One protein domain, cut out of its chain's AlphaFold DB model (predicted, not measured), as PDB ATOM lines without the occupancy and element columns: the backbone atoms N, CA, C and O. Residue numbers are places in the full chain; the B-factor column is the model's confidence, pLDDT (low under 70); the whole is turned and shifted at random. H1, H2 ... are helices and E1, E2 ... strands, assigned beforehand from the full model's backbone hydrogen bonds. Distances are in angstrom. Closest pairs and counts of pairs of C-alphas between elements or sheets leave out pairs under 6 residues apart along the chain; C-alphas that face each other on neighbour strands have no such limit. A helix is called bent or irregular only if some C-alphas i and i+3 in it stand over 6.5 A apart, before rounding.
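Overview. This is residues 6 to 115 of the 418 residues of a protein of Trypanosoma cruzi (strain CL Brener) (UniProt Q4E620). Two helices, H3 and H6, lie side by side in the middle of an elongated body, with a small strand hairpin, E1 and E2, beside H3 toward one end and a long loop at the other, whose residues 86 to 91 stick out. H1 packs on both H3 and H6, and the short H4 packs on H3. The printed part has 110 residues, with two strands and then six helices in the order E1, E2, H1, H2, H3, H4, H5, H6; the sheet, E1 - E2, is antiparallel and the class is mostly helix. The whole is compact, with a radius of gyration of the C-alphas of 14.6 A, and spans 49 by 26 by 23 A.

Arrangement. E1, residues 18 to 22, and E2, residues 28 to 32, form an antiparallel hairpin at 149 degrees, with N 19 and O 31 at 2.8 A and N 31 and O 19 at 3.0 A, within hydrogen-bond range. Residues 21 to 22 of E1 also pair with residues 53 to 54, parallel. H1, residues 33 to 36, follows E2 directly. H2, residues 40 to 46, is close to H1 but not clearly touching it, with the C-alphas of Phe 36 and Leu 42 closest at 6.4 A. H3, residues 59 to 74, is the hub and touches three helices. With its residues 69 to 73 alone it touches H1, the C-alphas of Tyr 35 and Leu 69 being closest at 5.8 A. The closest C-alphas of E2 and H3, Ala 31 and Leu 66, are 7.7 A apart. H4, residues 77 to 80, touches residues 68 to 72 of H3 alone, closest at the C-alphas of Ala 72 and Ala 80, 5.1 A. H5, residues 97 to 100, is near H3. H6, residues 104 to 114, touches residues 65 to 72 of H3 alone, at a shallow tilt of 29 degrees, the same way; the C-alphas of Leu 69 and Leu 114 are closest at 6.8 A. H6 also touches H1, closest at the C-alphas of Phe 36 and Cys 113, 5.0 A. Every O i to N i+4 pair is within hydrogen-bond range in H6, 11 of 12 are in H3, and 1 of 3 is in H2, where 0 of 4 O i to N i+3 pairs are; H1, H4 and H5 are too short for an i+4 pair.

Along the chain. E1 begins at C-alpha 18, (54.283, -7.752, 20.271), and is 13.4 A long; E2 is 13.6 A. H2 is only just irregular, with C-alphas 43 and 46 6.7 A apart. H3 is 23.0 A long from C-alpha 59 at (51.595, -25.424, 21.499), and H6, 15.2 A, ends at C-alpha 114, (43.301, -12.349, 32.358).

Size, cuts and confidence. The C-alphas of Glu 11 and Gly 89, the two farthest apart, are 49.2 A from each other, and residues 86 to 91 stand free. The printed part has no cut. The links H2 to H3 and H4 to H5 are long. The mean pLDDT of the printed part is 74.6, and residue 40, residues 43 to 46, residue 48, residues 75 to 95 and residue 115 are under 70.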
ATOM      1  N   PRO A   6      52.079 -18.512  15.245       86.74
ATOM      2  CA  PRO A   6      53.379 -19.167  15.342       86.74
ATOM      3  C   PRO A   6      54.461 -18.402  14.567       86.74
ATOM      4  O   PRO A   6      54.202 -17.785  13.530       86.74
ATOM      5  N   VAL A   7      55.693 -18.461  15.063       85.79
ATOM      6  CA  VAL A   7      56.864 -17.764  14.524       85.79
ATOM      7  C   VAL A   7      57.948 -18.786  14.214       85.79
ATOM      8  O   VAL A   7      58.354 -19.552  15.081       85.79
ATOM      9  N   LYS A   8      58.437 -18.784  12.970       79.43
ATOM     10  CA  LYS A   8      59.590 -19.606  12.562       79.43
ATOM     11  C   LYS A   8      60.931 -18.903  12.778       79.43
ATOM     12  O   LYS A   8      61.947 -19.569  12.903       79.43
ATOM     13  N   ASP A   9      60.918 -17.573  12.788       80.34
ATOM     14  CA  ASP A   9      62.105 -16.725  12.852       80.34
ATOM     15  C   ASP A   9      61.884 -15.613  13.888       80.34
ATOM     16  O   ASP A   9      61.060 -14.715  13.690       80.34
ATOM     17  N   ILE A  10      62.573 -15.727  15.028       82.41
ATOM     18  CA  ILE A  10      62.378 -14.896  16.229       82.41
ATOM     19  C   ILE A  10      62.767 -13.433  15.967       82.41
ATOM     20  O   ILE A  10      62.209 -12.527  16.593       82.41
ATOM     21  N   GLU A  11      63.678 -13.191  15.021       79.50
ATOM     22  CA  GLU A  11      64.186 -11.855  14.688       79.50
ATOM     23  C   GLU A  11      63.165 -11.006  13.921       79.50
ATOM     24  O   GLU A  11      63.237  -9.779  13.929       79.50
ATOM     25  N   ARG A  12      62.165 -11.638  13.294       81.02
ATOM     26  CA  ARG A  12      61.122 -10.944  12.518       81.02
ATOM     27  C   ARG A  12      59.941 -10.457  13.358       81.02
ATOM     28  O   ARG A  12      58.997  -9.893  12.804       81.02
ATOM     29  N   VAL A  13      59.949 -10.705  14.666       81.00
ATOM     30  CA  VAL A  13      58.871 -10.266  15.558       81.00
ATOM     31  C   VAL A  13      58.984  -8.761  15.790       81.00
ATOM     32  O   VAL A  13      60.025  -8.258  16.201       81.00
ATOM     33  N   ASP A  14      57.889  -8.033  15.574       82.25
ATOM     34  CA  ASP A  14      57.811  -6.617  15.927       82.25
ATOM     35  C   ASP A  14      57.687  -6.447  17.451       82.25
ATOM     36  O   ASP A  14      56.590  -6.395  18.017       82.25
ATOM     37  N   TYR A  15      58.835  -6.351  18.123       83.80
ATOM     38  CA  TYR A  15      58.922  -6.157  19.570       83.80
ATOM     39  C   TYR A  15      58.442  -4.781  20.048       83.80
ATOM     40  O   TYR A  15      58.430  -4.542  21.256       83.80
ATOM     41  N   SER A  16      58.033  -3.862  19.165       81.89
ATOM     42  CA  SER A  16      57.419  -2.605  19.606       81.89
ATOM     43  C   SER A  16      56.018  -2.854  20.179       81.89
ATOM     44  O   SER A  16      55.702  -2.396  21.280       81.89
ATOM     45  N   THR A  17      55.215  -3.676  19.495       81.83
ATOM     46  CA  THR A  17      53.807  -3.944  19.833       81.83
ATOM     47  C   THR A  17      53.555  -5.372  20.328       81.83
ATOM     48  O   THR A  17      52.606  -5.616  21.085       81.83
ATOM     49  N   LYS A  18      54.416  -6.324  19.953       86.59
ATOM     50  CA  LYS A  18      54.283  -7.752  20.271       86.59
ATOM     51  C   LYS A  18      55.417  -8.254  21.159       86.59
ATOM     52  O   LYS A  18      56.407  -7.569  21.407       86.59
ATOM     53  N   CYS A  19      55.248  -9.461  21.671       87.37
ATOM     54  CA  CYS A  19      56.269 -10.231  22.364       87.37
ATOM     55  C   CYS A  19      56.333 -11.649  21.791       87.37
ATOM     56  O   CYS A  19      55.349 -12.145  21.233       87.37
ATOM     57  N   CYS A  20      57.484 -12.298  21.955       88.34
ATOM     58  CA  CYS A  20      57.689 -13.688  21.568       88.34
ATOM     59  C   CYS A  20      57.540 -14.602  22.797       88.34
ATOM     60  O   CYS A  20      58.134 -14.354  23.847       88.34
ATOM     61  N   CYS A  21      56.725 -15.644  22.676       89.26
ATOM     62  CA  CYS A  21      56.445 -16.631  23.714       89.26
ATOM     63  C   CYS A  21      57.028 -17.977  23.281       89.26
ATOM     64  O   CYS A  21      56.827 -18.373  22.133       89.26
ATOM     65  N   ARG A  22      57.709 -18.683  24.186       90.81
ATOM     66  CA  ARG A  22      58.227 -20.040  23.962       90.81
ATOM     67  C   ARG A  22      57.428 -21.050  24.781       90.81
ATOM     68  O   ARG A  22      57.384 -20.932  26.007       90.81
ATOM     69  N   THR A  23      56.796 -22.009  24.115       91.94
ATOM     70  CA  THR A  23      55.999 -23.077  24.737       91.94
ATOM     71  C   THR A  23      56.888 -24.178  25.325       91.94
ATOM     72  O   THR A  23      58.105 -24.194  25.120       91.94
ATOM     73  N   THR A  24      56.304 -25.094  26.104       90.20
ATOM     74  CA  THR A  24      57.045 -26.189  26.762       90.20
ATOM     75  C   THR A  24      57.612 -27.219  25.782       90.20
ATOM     76  O   THR A  24      58.564 -27.911  26.120       90.20
ATOM     77  N   ASP A  25      57.043 -27.300  24.583       90.63
ATOM     78  CA  ASP A  25      57.481 -28.096  23.432       90.63
ATOM     79  C   ASP A  25      58.365 -27.299  22.449       90.63
ATOM     80  O   ASP A  25      58.543 -27.698  21.303       90.63
ATOM     81  N   GLU A  26      58.930 -26.172  22.899       87.78
ATOM     82  CA  GLU A  26      59.873 -25.320  22.155       87.78
ATOM     83  C   GLU A  26      59.320 -24.653  20.881       87.78
ATOM     84  O   GLU A  26      60.087 -24.158  20.050       87.78
ATOM     85  N   ALA A  27      57.998 -24.544  20.742       89.38
ATOM     86  CA  ALA A  27      57.390 -23.731  19.695       89.38
ATOM     87  C   ALA A  27      57.400 -22.239  20.076       89.38
ATOM     88  O   ALA A  27      57.242 -21.858  21.241       89.38
ATOM     89  N   TYR A  28      57.567 -21.373  19.075       90.87
ATOM     90  CA  TYR A  28      57.566 -19.922  19.255       90.87
ATOM     91  C   TYR A  28      56.282 -19.308  18.711       90.87
ATOM     92  O   TYR A  28      55.850 -19.620  17.602       90.87
ATOM     93  N   TYR A  29      55.701 -18.388  19.473       91.07
ATOM     94  CA  TYR A  29      54.495 -17.651  19.108       91.07
ATOM     95  C   TYR A  29      54.712 -16.155  19.307       91.07
ATOM     96  O   TYR A  29      55.219 -15.723  20.339       91.07
ATOM     97  N   GLN A  30      54.268 -15.344  18.350       90.08
ATOM     98  CA  GLN A  30      54.112 -13.908  18.552       90.08
ATOM     99  C   GLN A  30      52.720 -13.628  19.106       90.08
ATOM    100  O   GLN A  30      51.729 -14.168  18.613       90.08
ATOM    101  N   ALA A  31      52.635 -12.742  20.090       89.27
ATOM    102  CA  ALA A  31      51.370 -12.275  20.641       89.27
ATOM    103  C   ALA A  31      51.473 -10.793  21.047       89.27
ATOM    104  O   ALA A  31      52.563 -10.328  21.388       89.27
ATOM    105  N   PRO A  32      50.377 -10.019  21.000       88.21
ATOM    106  CA  PRO A  32      50.359  -8.636  21.470       88.21
ATOM    107  C   PRO A  32      50.769  -8.528  22.943       88.21
ATOM    108  O   PRO A  32      50.263  -9.272  23.784       88.21
ATOM    109  N   LYS A  33      51.612  -7.543  23.293       86.49
ATOM    110  CA  LYS A  33      52.052  -7.352  24.691       86.49
ATOM    111  C   LYS A  33      50.875  -7.173  25.649       86.49
ATOM    112  O   LYS A  33      50.927  -7.668  26.772       86.49
ATOM    113  N   GLN A  34      49.806  -6.517  25.186       83.84
ATOM    114  CA  GLN A  34      48.580  -6.258  25.950       83.84
ATOM    115  C   GLN A  34      47.972  -7.510  26.599       83.84
ATOM    116  O   GLN A  34      47.407  -7.398  27.684       83.84
ATOM    117  N   TYR A  35      48.145  -8.696  26.005       86.28
ATOM    118  CA  TYR A  35      47.612  -9.951  26.549       86.28
ATOM    119  C   TYR A  35      48.270 -10.363  27.870       86.28
ATOM    120  O   TYR A  35      47.688 -11.111  28.648       86.28
ATOM    121  N   PHE A  36      49.466  -9.845  28.154       85.11
ATOM    122  CA  PHE A  36      50.268 -10.224  29.316       85.11
ATOM    123  C   PHE A  36      50.503  -9.065  30.293       85.11
ATOM    124  O   PHE A  36      51.130  -9.263  31.332       85.11
ATOM    125  N   VAL A  37      50.005  -7.855  30.000       77.96
ATOM    126  CA  VAL A  37      50.231  -6.653  30.836       77.96
ATOM    127  C   VAL A  37      49.669  -6.820  32.248       77.96
ATOM    128  O   VAL A  37      50.194  -6.242  33.195       77.96
ATOM    129  N   ARG A  38      48.627  -7.637  32.419       72.29
ATOM    130  CA  ARG A  38      48.035  -7.908  33.736       72.29
ATOM    131  C   ARG A  38      48.863  -8.879  34.580       72.29
ATOM    132  O   ARG A  38      48.705  -8.907  35.796       72.29
ATOM    133  N   HIS A  39      49.796  -9.613  33.971       77.43
ATOM    134  CA  HIS A  39      50.648 -10.545  34.692       77.43
ATOM    135  C   HIS A  39      51.777  -9.776  35.412       77.43
ATOM    136  O   HIS A  39      52.631  -9.165  34.756       77.43
ATOM    137  N   PRO A  40      51.859  -9.816  36.758       67.66
ATOM    138  CA  PRO A  40      52.730  -8.926  37.536       67.66
ATOM    139  C   PRO A  40      54.226  -9.105  37.231       67.66
ATOM    140  O   PRO A  40      54.973  -8.130  37.193       67.66
ATOM    141  N   THR A  41      54.671 -10.332  36.945       71.72
ATOM    142  CA  THR A  41      56.077 -10.611  36.591       71.72
ATOM    143  C   THR A  41      56.427 -10.329  35.125       71.72
ATOM    144  O   THR A  41      57.602 -10.113  34.819       71.72
ATOM    145  N   LEU A  42      55.448 -10.317  34.210       74.32
ATOM    146  CA  LEU A  42      55.695 -10.074  32.781       74.32
ATOM    147  C   LEU A  42      55.673  -8.576  32.464       74.32
ATOM    148  O   LEU A  42      56.541  -8.096  31.735       74.32
ATOM    149  N   SER A  43      54.748  -7.837  33.084       66.41
ATOM    150  CA  SER A  43      54.534  -6.401  32.868       66.41
ATOM    151  C   SER A  43      55.752  -5.525  33.163       66.41
ATOM    152  O   SER A  43      56.007  -4.574  32.431       66.41
ATOM    153  N   ARG A  44      56.523  -5.844  34.211       57.62
ATOM    154  CA  ARG A  44      57.610  -4.975  34.694       57.62
ATOM    155  C   ARG A  44      58.973  -5.193  34.038       57.62
ATOM    156  O   ARG A  44      59.827  -4.323  34.174       57.62
ATOM    157  N   ARG A  45      59.229  -6.349  33.411       58.86
ATOM    158  CA  ARG A  45      60.582  -6.689  32.914       58.86
ATOM    159  C   ARG A  45      60.615  -7.465  31.606       58.86
ATOM    160  O   ARG A  45      61.451  -7.171  30.769       58.86
ATOM    161  N   LYS A  46      59.753  -8.468  31.423       64.74
ATOM    162  CA  LYS A  46      59.904  -9.418  30.306       64.74
ATOM    163  C   LYS A  46      59.290  -8.926  28.999       64.74
ATOM    164  O   LYS A  46      59.846  -9.186  27.945       64.74
ATOM    165  N   LEU A  47      58.197  -8.165  29.050       70.24
ATOM    166  CA  LEU A  47      57.551  -7.644  27.833       70.24
ATOM    167  C   LEU A  47      58.329  -6.499  27.164       70.24
ATOM    168  O   LEU A  47      58.031  -6.130  26.029       70.24
ATOM    169  N   THR A  48      59.308  -5.911  27.853       69.41
ATOM    170  CA  THR A  48      60.188  -4.863  27.312       69.41
ATOM    171  C   THR A  48      61.451  -5.417  26.660       69.41
ATOM    172  O   THR A  48      62.119  -4.676  25.948       69.41
ATOM    173  N   LEU A  49      61.784  -6.689  26.894       76.39
ATOM    174  CA  LEU A  49      62.979  -7.317  26.338       76.39
ATOM    175  C   LEU A  49      62.687  -7.869  24.940       76.39
ATOM    176  O   LEU A  49      61.602  -8.386  24.671       76.39
ATOM    177  N   THR A  50      63.672  -7.773  24.051       82.02
ATOM    178  CA  THR A  50      63.639  -8.346  22.697       82.02
ATOM    179  C   THR A  50      64.064  -9.815  22.719       82.02
ATOM    180  O   THR A  50      64.893 -10.245  21.922       82.02
ATOM    181  N   GLU A  51      63.550 -10.576  23.684       82.57
ATOM    182  CA  GLU A  51      63.859 -11.993  23.862       82.57
ATOM    183  C   GLU A  51      62.574 -12.789  24.134       82.57
ATOM    184  O   GLU A  51      61.615 -12.251  24.703       82.57
ATOM    185  N   PRO A  52      62.515 -14.068  23.725       84.14
ATOM    186  CA  PRO A  52      61.366 -14.908  24.008       84.14
ATOM    187  C   PRO A  52      61.298 -15.272  25.494       84.14
ATOM    188  O   PRO A  52      62.305 -15.615  26.113       84.14
ATOM    189  N   PHE A  53      60.092 -15.281  26.067       88.10
ATOM    190  CA  PHE A  53      59.874 -15.769  27.432       88.10
ATOM    191  C   PHE A  53      59.077 -17.077  27.454       88.10
ATOM    192  O   PHE A  53      58.216 -17.321  26.612       88.10
ATOM    193  N   ASN A  54      59.354 -17.917  28.452       89.04
ATOM    194  CA  ASN A  54      58.705 -19.222  28.594       89.04
ATOM    195  C   ASN A  54      57.263 -19.097  29.092       89.04
ATOM    196  O   ASN A  54      57.021 -18.437  30.108       89.04
ATOM    197  N   VAL A  55      56.348 -19.812  28.439       89.61
ATOM    198  CA  VAL A  55      54.966 -20.022  28.888       89.61
ATOM    199  C   VAL A  55      54.776 -21.475  29.341       89.61
ATOM    200  O   VAL A  55      55.396 -22.374  28.776       89.61
ATOM    201  N   PRO A  56      53.953 -21.745  30.370       89.20
ATOM    202  CA  PRO A  56      53.792 -23.090  30.930       89.20
ATOM    203  C   PRO A  56      52.808 -23.971  30.135       89.20
ATOM    204  O   PRO A  56      52.137 -24.808  30.726       89.20
ATOM    205  N   PHE A  57      52.686 -23.784  28.823       90.48
ATOM    206  CA  PHE A  57      51.740 -24.514  27.971       90.48
ATOM    207  C   PHE A  57      52.471 -25.150  26.792       90.48
ATOM    208  O   PHE A  57      53.455 -24.581  26.316       90.48
ATOM    209  N   ASP A  58      51.965 -26.281  26.309       90.79
ATOM    210  CA  ASP A  58      52.300 -26.846  25.001       90.79
ATOM    211  C   ASP A  58      51.638 -26.032  23.879       90.79
ATOM    212  O   ASP A  58      50.691 -25.280  24.127       90.79
ATOM    213  N   ALA A  59      52.105 -26.183  22.639       88.67
ATOM    214  CA  ALA A  59      51.595 -25.424  21.499       88.67
ATOM    215  C   ALA A  59      50.067 -25.529  21.328       88.67
ATOM    216  O   ALA A  59      49.402 -24.516  21.095       88.67
ATOM    217  N   SER A  60      49.495 -26.727  21.515       88.87
ATOM    218  CA  SER A  60      48.061 -26.970  21.299       88.87
ATOM    219  C   SER A  60      47.177 -26.262  22.333       88.87
ATOM    220  O   SER A  60      46.144 -25.679  21.994       88.87
ATOM    221  N   THR A  61      47.596 -26.264  23.600       89.25
ATOM    222  CA  THR A  61      46.894 -25.564  24.679       89.25
ATOM    223  C   THR A  61      47.143 -24.062  24.613       89.25
ATOM    224  O   THR A  61      46.235 -23.272  24.875       89.25
ATOM    225  N   PHE A  62      48.355 -23.646  24.235       90.28
ATOM    226  CA  PHE A  62      48.702 -22.232  24.151       90.28
ATOM    227  C   PHE A  62      47.902 -21.499  23.073       90.28
ATOM    228  O   PHE A  62      47.483 -20.364  23.292       90.28
ATOM    229  N   GLU A  63      47.619 -22.148  21.944       89.12
ATOM    230  CA  GLU A  63      46.754 -21.582  20.908       89.12
ATOM    231  C   GLU A  63      45.343 -21.289  21.445       89.12
ATOM    232  O   GLU A  63      44.827 -20.187  21.261       89.12
ATOM    233  N   LYS A  64      44.761 -22.210  22.228       89.31
ATOM    234  CA  LYS A  64      43.470 -21.986  22.904       89.31
ATOM    235  C   LYS A  64      43.539 -20.830  23.905       89.31
ATOM    236  O   LYS A  64      42.630 -20.007  23.964       89.31
ATOM    237  N   VAL A  65      44.632 -20.732  24.666       88.19
ATOM    238  CA  VAL A  65      44.877 -19.616  25.596       88.19
ATOM    239  C   VAL A  65      44.923 -18.270  24.867       88.19
ATOM    240  O   VAL A  65      44.346 -17.298  25.351       88.19
ATOM    241  N   LEU A  66      45.585 -18.193  23.712       89.07
ATOM    242  CA  LEU A  66      45.685 -16.953  22.941       89.07
ATOM    243  C   LEU A  66      44.329 -16.497  22.395       89.07
ATOM    244  O   LEU A  66      44.033 -15.304  22.463       89.07
ATOM    245  N   ILE A  67      43.493 -17.432  21.934       87.93
ATOM    246  CA  ILE A  67      42.113 -17.149  21.510       87.93
ATOM    247  C   ILE A  67      41.319 -16.519  22.664       87.93
ATOM    248  O   ILE A  67      40.631 -15.517  22.481       87.93
ATOM    249  N   GLU A  68      41.451 -17.054  23.877       85.36
ATOM    250  CA  GLU A  68      40.751 -16.529  25.055       85.36
ATOM    251  C   GLU A  68      41.271 -15.161  25.507       85.36
ATOM    252  O   GLU A  68      40.489 -14.288  25.882       85.36
ATOM    253  N   LEU A  69      42.581 -14.925  25.421       85.80
ATOM    254  CA  LEU A  69      43.165 -13.606  25.685       85.80
ATOM    255  C   LEU A  69      42.739 -12.576  24.632       85.80
ATOM    256  O   LEU A  69      42.512 -11.412  24.968       85.80
ATOM    257  N   GLU A  70      42.566 -12.997  23.379       86.11
ATOM    258  CA  GLU A  70      41.989 -12.160  22.331       86.11
ATOM    259  C   GLU A  70      40.535 -11.801  22.652       86.11
ATOM    260  O   GLU A  70      40.211 -10.610  22.699       86.11
ATOM    261  N   LYS A  71      39.689 -12.785  22.998       81.19
ATOM    262  CA  LYS A  71      38.310 -12.542  23.460       81.19
ATOM    263  C   LYS A  71      38.281 -11.581  24.655       81.19
ATOM    264  O   LYS A  71      37.526 -10.612  24.635       81.19
ATOM    265  N   ALA A  72      39.135 -11.789  25.659       73.80
ATOM    266  CA  ALA A  72      39.228 -10.953  26.861       73.80
ATOM    267  C   ALA A  72      39.831  -9.557  26.624       73.80
ATOM    268  O   ALA A  72      39.740  -8.688  27.492       73.80
ATOM    269  N   SER A  73      40.466  -9.327  25.476       74.50
ATOM    270  CA  SER A  73      40.893  -7.985  25.071       74.50
ATOM    271  C   SER A  73      39.754  -7.176  24.443       74.50
ATOM    272  O   SER A  73      39.764  -5.949  24.516       74.50
ATOM    273  N   ILE A  74      38.760  -7.861  23.865       73.33
ATOM    274  CA  ILE A  74      37.590  -7.258  23.209       73.33
ATOM    275  C   ILE A  74      36.419  -7.128  24.198       73.33
ATOM    276  O   ILE A  74      35.711  -6.122  24.210       73.33
ATOM    277  N   LEU A  75      36.223  -8.138  25.046       57.23
ATOM    278  CA  LEU A  75      35.178  -8.237  26.066       57.23
ATOM    279  C   LEU A  75      35.794  -8.179  27.469       57.23
ATOM    280  O   LEU A  75      36.974  -8.444  27.654       57.23
ATOM    281  N   SER A  76      35.006  -7.878  28.507       57.77
ATOM    282  CA  SER A  76      35.516  -8.000  29.883       57.77
ATOM    283  C   SER A  76      35.934  -9.451  30.184       57.77
ATOM    284  O   SER A  76      35.267 -10.380  29.735       57.77
ATOM    285  N   ALA A  77      36.995  -9.657  30.974       54.24
ATOM    286  CA  ALA A  77      37.539 -10.993  31.269       54.24
ATOM    287  C   ALA A  77      36.491 -11.990  31.806       54.24
ATOM    288  O   ALA A  77      36.561 -13.173  31.496       54.24
ATOM    289  N   ALA A  78      35.493 -11.513  32.558       48.24
ATOM    290  CA  ALA A  78      34.395 -12.348  33.050       48.24
ATOM    291  C   ALA A  78      33.453 -12.820  31.928       48.24
ATOM    292  O   ALA A  78      32.954 -13.934  31.995       48.24
ATOM    293  N   ALA A  79      33.237 -11.995  30.901       44.24
ATOM    294  CA  ALA A  79      32.405 -12.342  29.754       44.24
ATOM    295  C   ALA A  79      33.141 -13.260  28.765       44.24
ATOM    296  O   ALA A  79      32.524 -14.144  28.193       44.24
ATOM    297  N   ALA A  80      34.454 -13.092  28.581       52.71
ATOM    298  CA  ALA A  80      35.228 -13.942  27.670       52.71
ATOM    299  C   ALA A  80      35.190 -15.427  28.077       52.71
ATOM    300  O   ALA A  80      34.999 -16.292  27.234       52.71
ATOM    301  N   VAL A  81      35.265 -15.698  29.382       55.92
ATOM    302  CA  VAL A  81      35.322 -17.058  29.941       55.92
ATOM    303  C   VAL A  81      33.975 -17.803  29.865       55.92
ATOM    304  O   VAL A  81      33.945 -19.021  30.020       55.92
ATOM    305  N   THR A  82      32.852 -17.112  29.631       50.58
ATOM    306  CA  THR A  82      31.494 -17.689  29.747       50.58
ATOM    307  C   THR A  82      30.763 -17.906  28.420       50.58
ATOM    308  O   THR A  82      29.667 -18.460  28.425       50.58
ATOM    309  N   VAL A  83      31.297 -17.431  27.291       45.06
ATOM    310  CA  VAL A  83      30.523 -17.317  26.035       45.06
ATOM    311  C   VAL A  83      30.405 -18.632  25.251       45.06
ATOM    312  O   VAL A  83      29.487 -18.767  24.452       45.06
ATOM    313  N   ASP A  84      31.227 -19.647  25.520       38.91
ATOM    314  CA  ASP A  84      31.274 -20.856  24.676       38.91
ATOM    315  C   ASP A  84      30.192 -21.923  24.983       38.91
ATOM    316  O   ASP A  84      30.245 -23.027  24.444       38.91
ATOM    317  N   THR A  85      29.178 -21.617  25.798       36.83
ATOM    318  CA  THR A  85      28.035 -22.520  26.052       36.83
ATOM    319  C   THR A  85      26.764 -22.034  25.352       36.83
ATOM    320  O   THR A  85      25.802 -21.598  25.980       36.83
ATOM    321  N   GLU A  86      26.733 -22.146  24.023       28.63
ATOM    322  CA  GLU A  86      25.482 -22.137  23.259       28.63
ATOM    323  C   GLU A  86      24.815 -23.518  23.351       28.63
ATOM    324  O   GLU A  86      24.886 -24.303  22.411       28.63
ATOM    325  N   GLN A  87      24.197 -23.845  24.494       29.39
ATOM    326  CA  GLN A  87      23.066 -24.784  24.566       29.39
ATOM    327  C   GLN A  87      22.446 -24.840  25.973       29.39
ATOM    328  O   GLN A  87      23.063 -25.289  26.929       29.39
ATOM    329  N   SER A  88      21.179 -24.415  26.027       26.70
ATOM    330  CA  SER A  88      20.108 -24.811  26.954       26.70
ATOM    331  C   SER A  88      20.323 -24.685  28.470       26.70
ATOM    332  O   SER A  88      20.899 -25.549  29.114       26.70
ATOM    333  N   GLY A  89      19.683 -23.647  29.024       27.22
ATOM    334  CA  GLY A  89      19.008 -23.599  30.329       27.22
ATOM    335  C   GLY A  89      19.503 -24.525  31.442       27.22
ATOM    336  O   GLY A  89      19.048 -25.659  31.552       27.22
ATOM    337  N   GLY A  90      20.314 -23.971  32.339       24.02
ATOM    338  CA  GLY A  90      20.632 -24.580  33.625       24.02
ATOM    339  C   GLY A  90      22.026 -24.201  34.107       24.02
ATOM    340  O   GLY A  90      23.009 -24.636  33.528       24.02
ATOM    341  N   ASP A  91      22.069 -23.426  35.186       26.61
ATOM    342  CA  ASP A  91      23.160 -23.349  36.161       26.61
ATOM    343  C   ASP A  91      24.554 -22.845  35.699       26.61
ATOM    344  O   ASP A  91      25.344 -23.534  35.062       26.61
ATOM    345  N   ASN A  92      24.860 -21.618  36.136       35.55
ATOM    346  CA  ASN A  92      26.180 -21.104  36.515       35.55
ATOM    347  C   ASN A  92      27.365 -21.262  35.533       35.55
ATOM    348  O   ASN A  92      28.003 -22.308  35.471       35.55
ATOM    349  N   THR A  93      27.751 -20.160  34.870       43.84
ATOM    350  CA  THR A  93      29.134 -19.843  34.423       43.84
ATOM    351  C   THR A  93      30.054 -21.046  34.142       43.84
ATOM    352  O   THR A  93      31.101 -21.206  34.781       43.84
ATOM    353  N   GLN A  94      29.685 -21.931  33.212       50.17
ATOM    354  CA  GLN A  94      30.504 -23.108  32.937       50.17
ATOM    355  C   GLN A  94      31.671 -22.737  32.024       50.17
ATOM    356  O   GLN A  94      31.530 -22.549  30.821       50.17
ATOM    357  N   LYS A  95      32.855 -22.634  32.635       63.76
ATOM    358  CA  LYS A  95      34.135 -22.452  31.937       63.76
ATOM    359  C   LYS A  95      34.366 -23.600  30.938       63.76
ATOM    360  O   LYS A  95      33.985 -24.734  31.262       63.76
ATOM    361  N   PRO A  96      35.049 -23.357  29.801       71.52
ATOM    362  CA  PRO A  96      35.358 -24.384  28.807       71.52
ATOM    363  C   PRO A  96      36.003 -25.626  29.435       71.52
ATOM    364  O   PRO A  96      36.835 -25.514  30.332       71.52
ATOM    365  N   GLN A  97      35.659 -26.826  28.967       74.49
ATOM    366  CA  GLN A  97      36.121 -28.065  29.609       74.49
ATOM    367  C   GLN A  97      37.656 -28.183  29.639       74.49
ATOM    368  O   GLN A  97      38.222 -28.479  30.685       74.49
ATOM    369  N   TRP A  98      38.336 -27.817  28.544       82.41
ATOM    370  CA  TRP A  98      39.804 -27.853  28.445       82.41
ATOM    371  C   TRP A  98      40.511 -26.953  29.468       82.41
ATOM    372  O   TRP A  98      41.650 -27.209  29.843       82.41
ATOM    373  N   MET A  99      39.840 -25.889  29.917       78.01
ATOM    374  CA  MET A  99      40.363 -24.985  30.931       78.01
ATOM    375  C   MET A  99      40.419 -25.671  32.306       78.01
ATOM    376  O   MET A  99      41.347 -25.433  33.077       78.01
ATOM    377  N   LYS A 100      39.462 -26.555  32.612       72.89
ATOM    378  CA  LYS A 100      39.438 -27.316  33.873       72.89
ATOM    379  C   LYS A 100      40.543 -28.373  33.937       72.89
ATOM    380  O   LYS A 100      41.001 -28.688  35.031       72.89
ATOM    381  N   ASP A 101      40.986 -28.862  32.780       81.66
ATOM    382  CA  ASP A 101      42.024 -29.891  32.661       81.66
ATOM    383  C   ASP A 101      43.455 -29.339  32.833       81.66
ATOM    384  O   ASP A 101      44.411 -30.110  32.919       81.66
ATOM    385  N   LEU A 102      43.622 -28.012  32.902       83.80
ATOM    386  CA  LEU A 102      44.921 -27.369  33.113       83.80
ATOM    387  C   LEU A 102      45.476 -27.641  34.515       83.80
ATOM    388  O   LEU A 102      44.743 -27.632  35.506       83.80
ATOM    389  N   ASP A 103      46.798 -27.771  34.619       84.85
ATOM    390  CA  ASP A 103      47.460 -27.882  35.918       84.85
ATOM    391  C   ASP A 103      47.396 -26.559  36.722       84.85
ATOM    392  O   ASP A 103      47.104 -25.477  36.202       84.85
ATOM    393  N   LYS A 104      47.707 -26.602  38.025       77.28
ATOM    394  CA  LYS A 104      47.653 -25.403  38.889       77.28
ATOM    395  C   LYS A 104      48.580 -24.273  38.419       77.28
ATOM    396  O   LYS A 104      48.292 -23.103  38.677       77.28
ATOM    397  N   ARG A 105      49.707 -24.588  37.773       82.87
ATOM    398  CA  ARG A 105      50.686 -23.598  37.295       82.87
ATOM    399  C   ARG A 105      50.170 -22.891  36.041       82.87
ATOM    400  O   ARG A 105      50.258 -21.667  35.954       82.87
ATOM    401  N   GLN A 106      49.611 -23.656  35.114       86.93
ATOM    402  CA  GLN A 106      48.928 -23.229  33.900       86.93
ATOM    403  C   GLN A 106      47.724 -22.359  34.221       86.93
ATOM    404  O   GLN A 106      47.594 -21.260  33.680       86.93
ATOM    405  N   GLN A 107      46.903 -22.801  35.174       81.88
ATOM    406  CA  GLN A 107      45.799 -22.011  35.693       81.88
ATOM    407  C   GLN A 107      46.323 -20.666  36.222       81.88
ATOM    408  O   GLN A 107      46.008 -19.613  35.668       81.88
ATOM    409  N   ARG A 108      47.217 -20.651  37.217       78.20
ATOM    410  CA  ARG A 108      47.765 -19.392  37.768       78.20
ATOM    411  C   ARG A 108      48.285 -18.435  36.695       78.20
ATOM    412  O   ARG A 108      47.996 -17.242  36.762       78.20
ATOM    413  N   PHE A 109      48.994 -18.954  35.694       85.87
ATOM    414  CA  PHE A 109      49.476 -18.143  34.582       85.87
ATOM    415  C   PHE A 109      48.324 -17.528  33.773       85.87
ATOM    416  O   PHE A 109      48.318 -16.317  33.562       85.87
ATOM    417  N   LEU A 110      47.328 -18.321  33.355       84.77
ATOM    418  CA  LEU A 110      46.191 -17.798  32.588       84.77
ATOM    419  C   LEU A 110      45.377 -16.773  33.394       84.77
ATOM    420  O   LEU A 110      45.021 -15.726  32.858       84.77
ATOM    421  N   ALA A 111      45.140 -17.028  34.685       75.50
ATOM    422  CA  ALA A 111      44.454 -16.090  35.578       75.50
ATOM    423  C   ALA A 111      45.190 -14.750  35.650       75.50
ATOM    424  O   ALA A 111      44.587 -13.699  35.434       75.50
ATOM    425  N   ALA A 112      46.506 -14.790  35.865       77.21
ATOM    426  CA  ALA A 112      47.331 -13.592  35.918       77.21
ATOM    427  C   ALA A 112      47.302 -12.805  34.594       77.21
ATOM    428  O   ALA A 112      47.236 -11.577  34.620       77.21
ATOM    429  N   CYS A 113      47.277 -13.479  33.440       81.72
ATOM    430  CA  CYS A 113      47.125 -12.820  32.137       81.72
ATOM    431  C   CYS A 113      45.731 -12.197  31.943       81.72
ATOM    432  O   CYS A 113      45.617 -11.073  31.457       81.72
ATOM    433  N   LEU A 114      44.671 -12.872  32.393       77.68
ATOM    434  CA  LEU A 114      43.301 -12.349  32.358       77.68
ATOM    435  C   LEU A 114      43.051 -11.251  33.414       77.68
ATOM    436  O   LEU A 114      42.063 -10.517  33.326       77.68
ATOM    437  N   GLY A 115      43.948 -11.080  34.390       64.70
ATOM    438  CA  GLY A 115      43.771 -10.191  35.547       64.70
ATOM    439  C   GLY A 115      42.765 -10.710  36.564       64.70
ATOM    440  O   GLY A 115      42.140  -9.922  37.270       64.70
TER     441      GLY A 115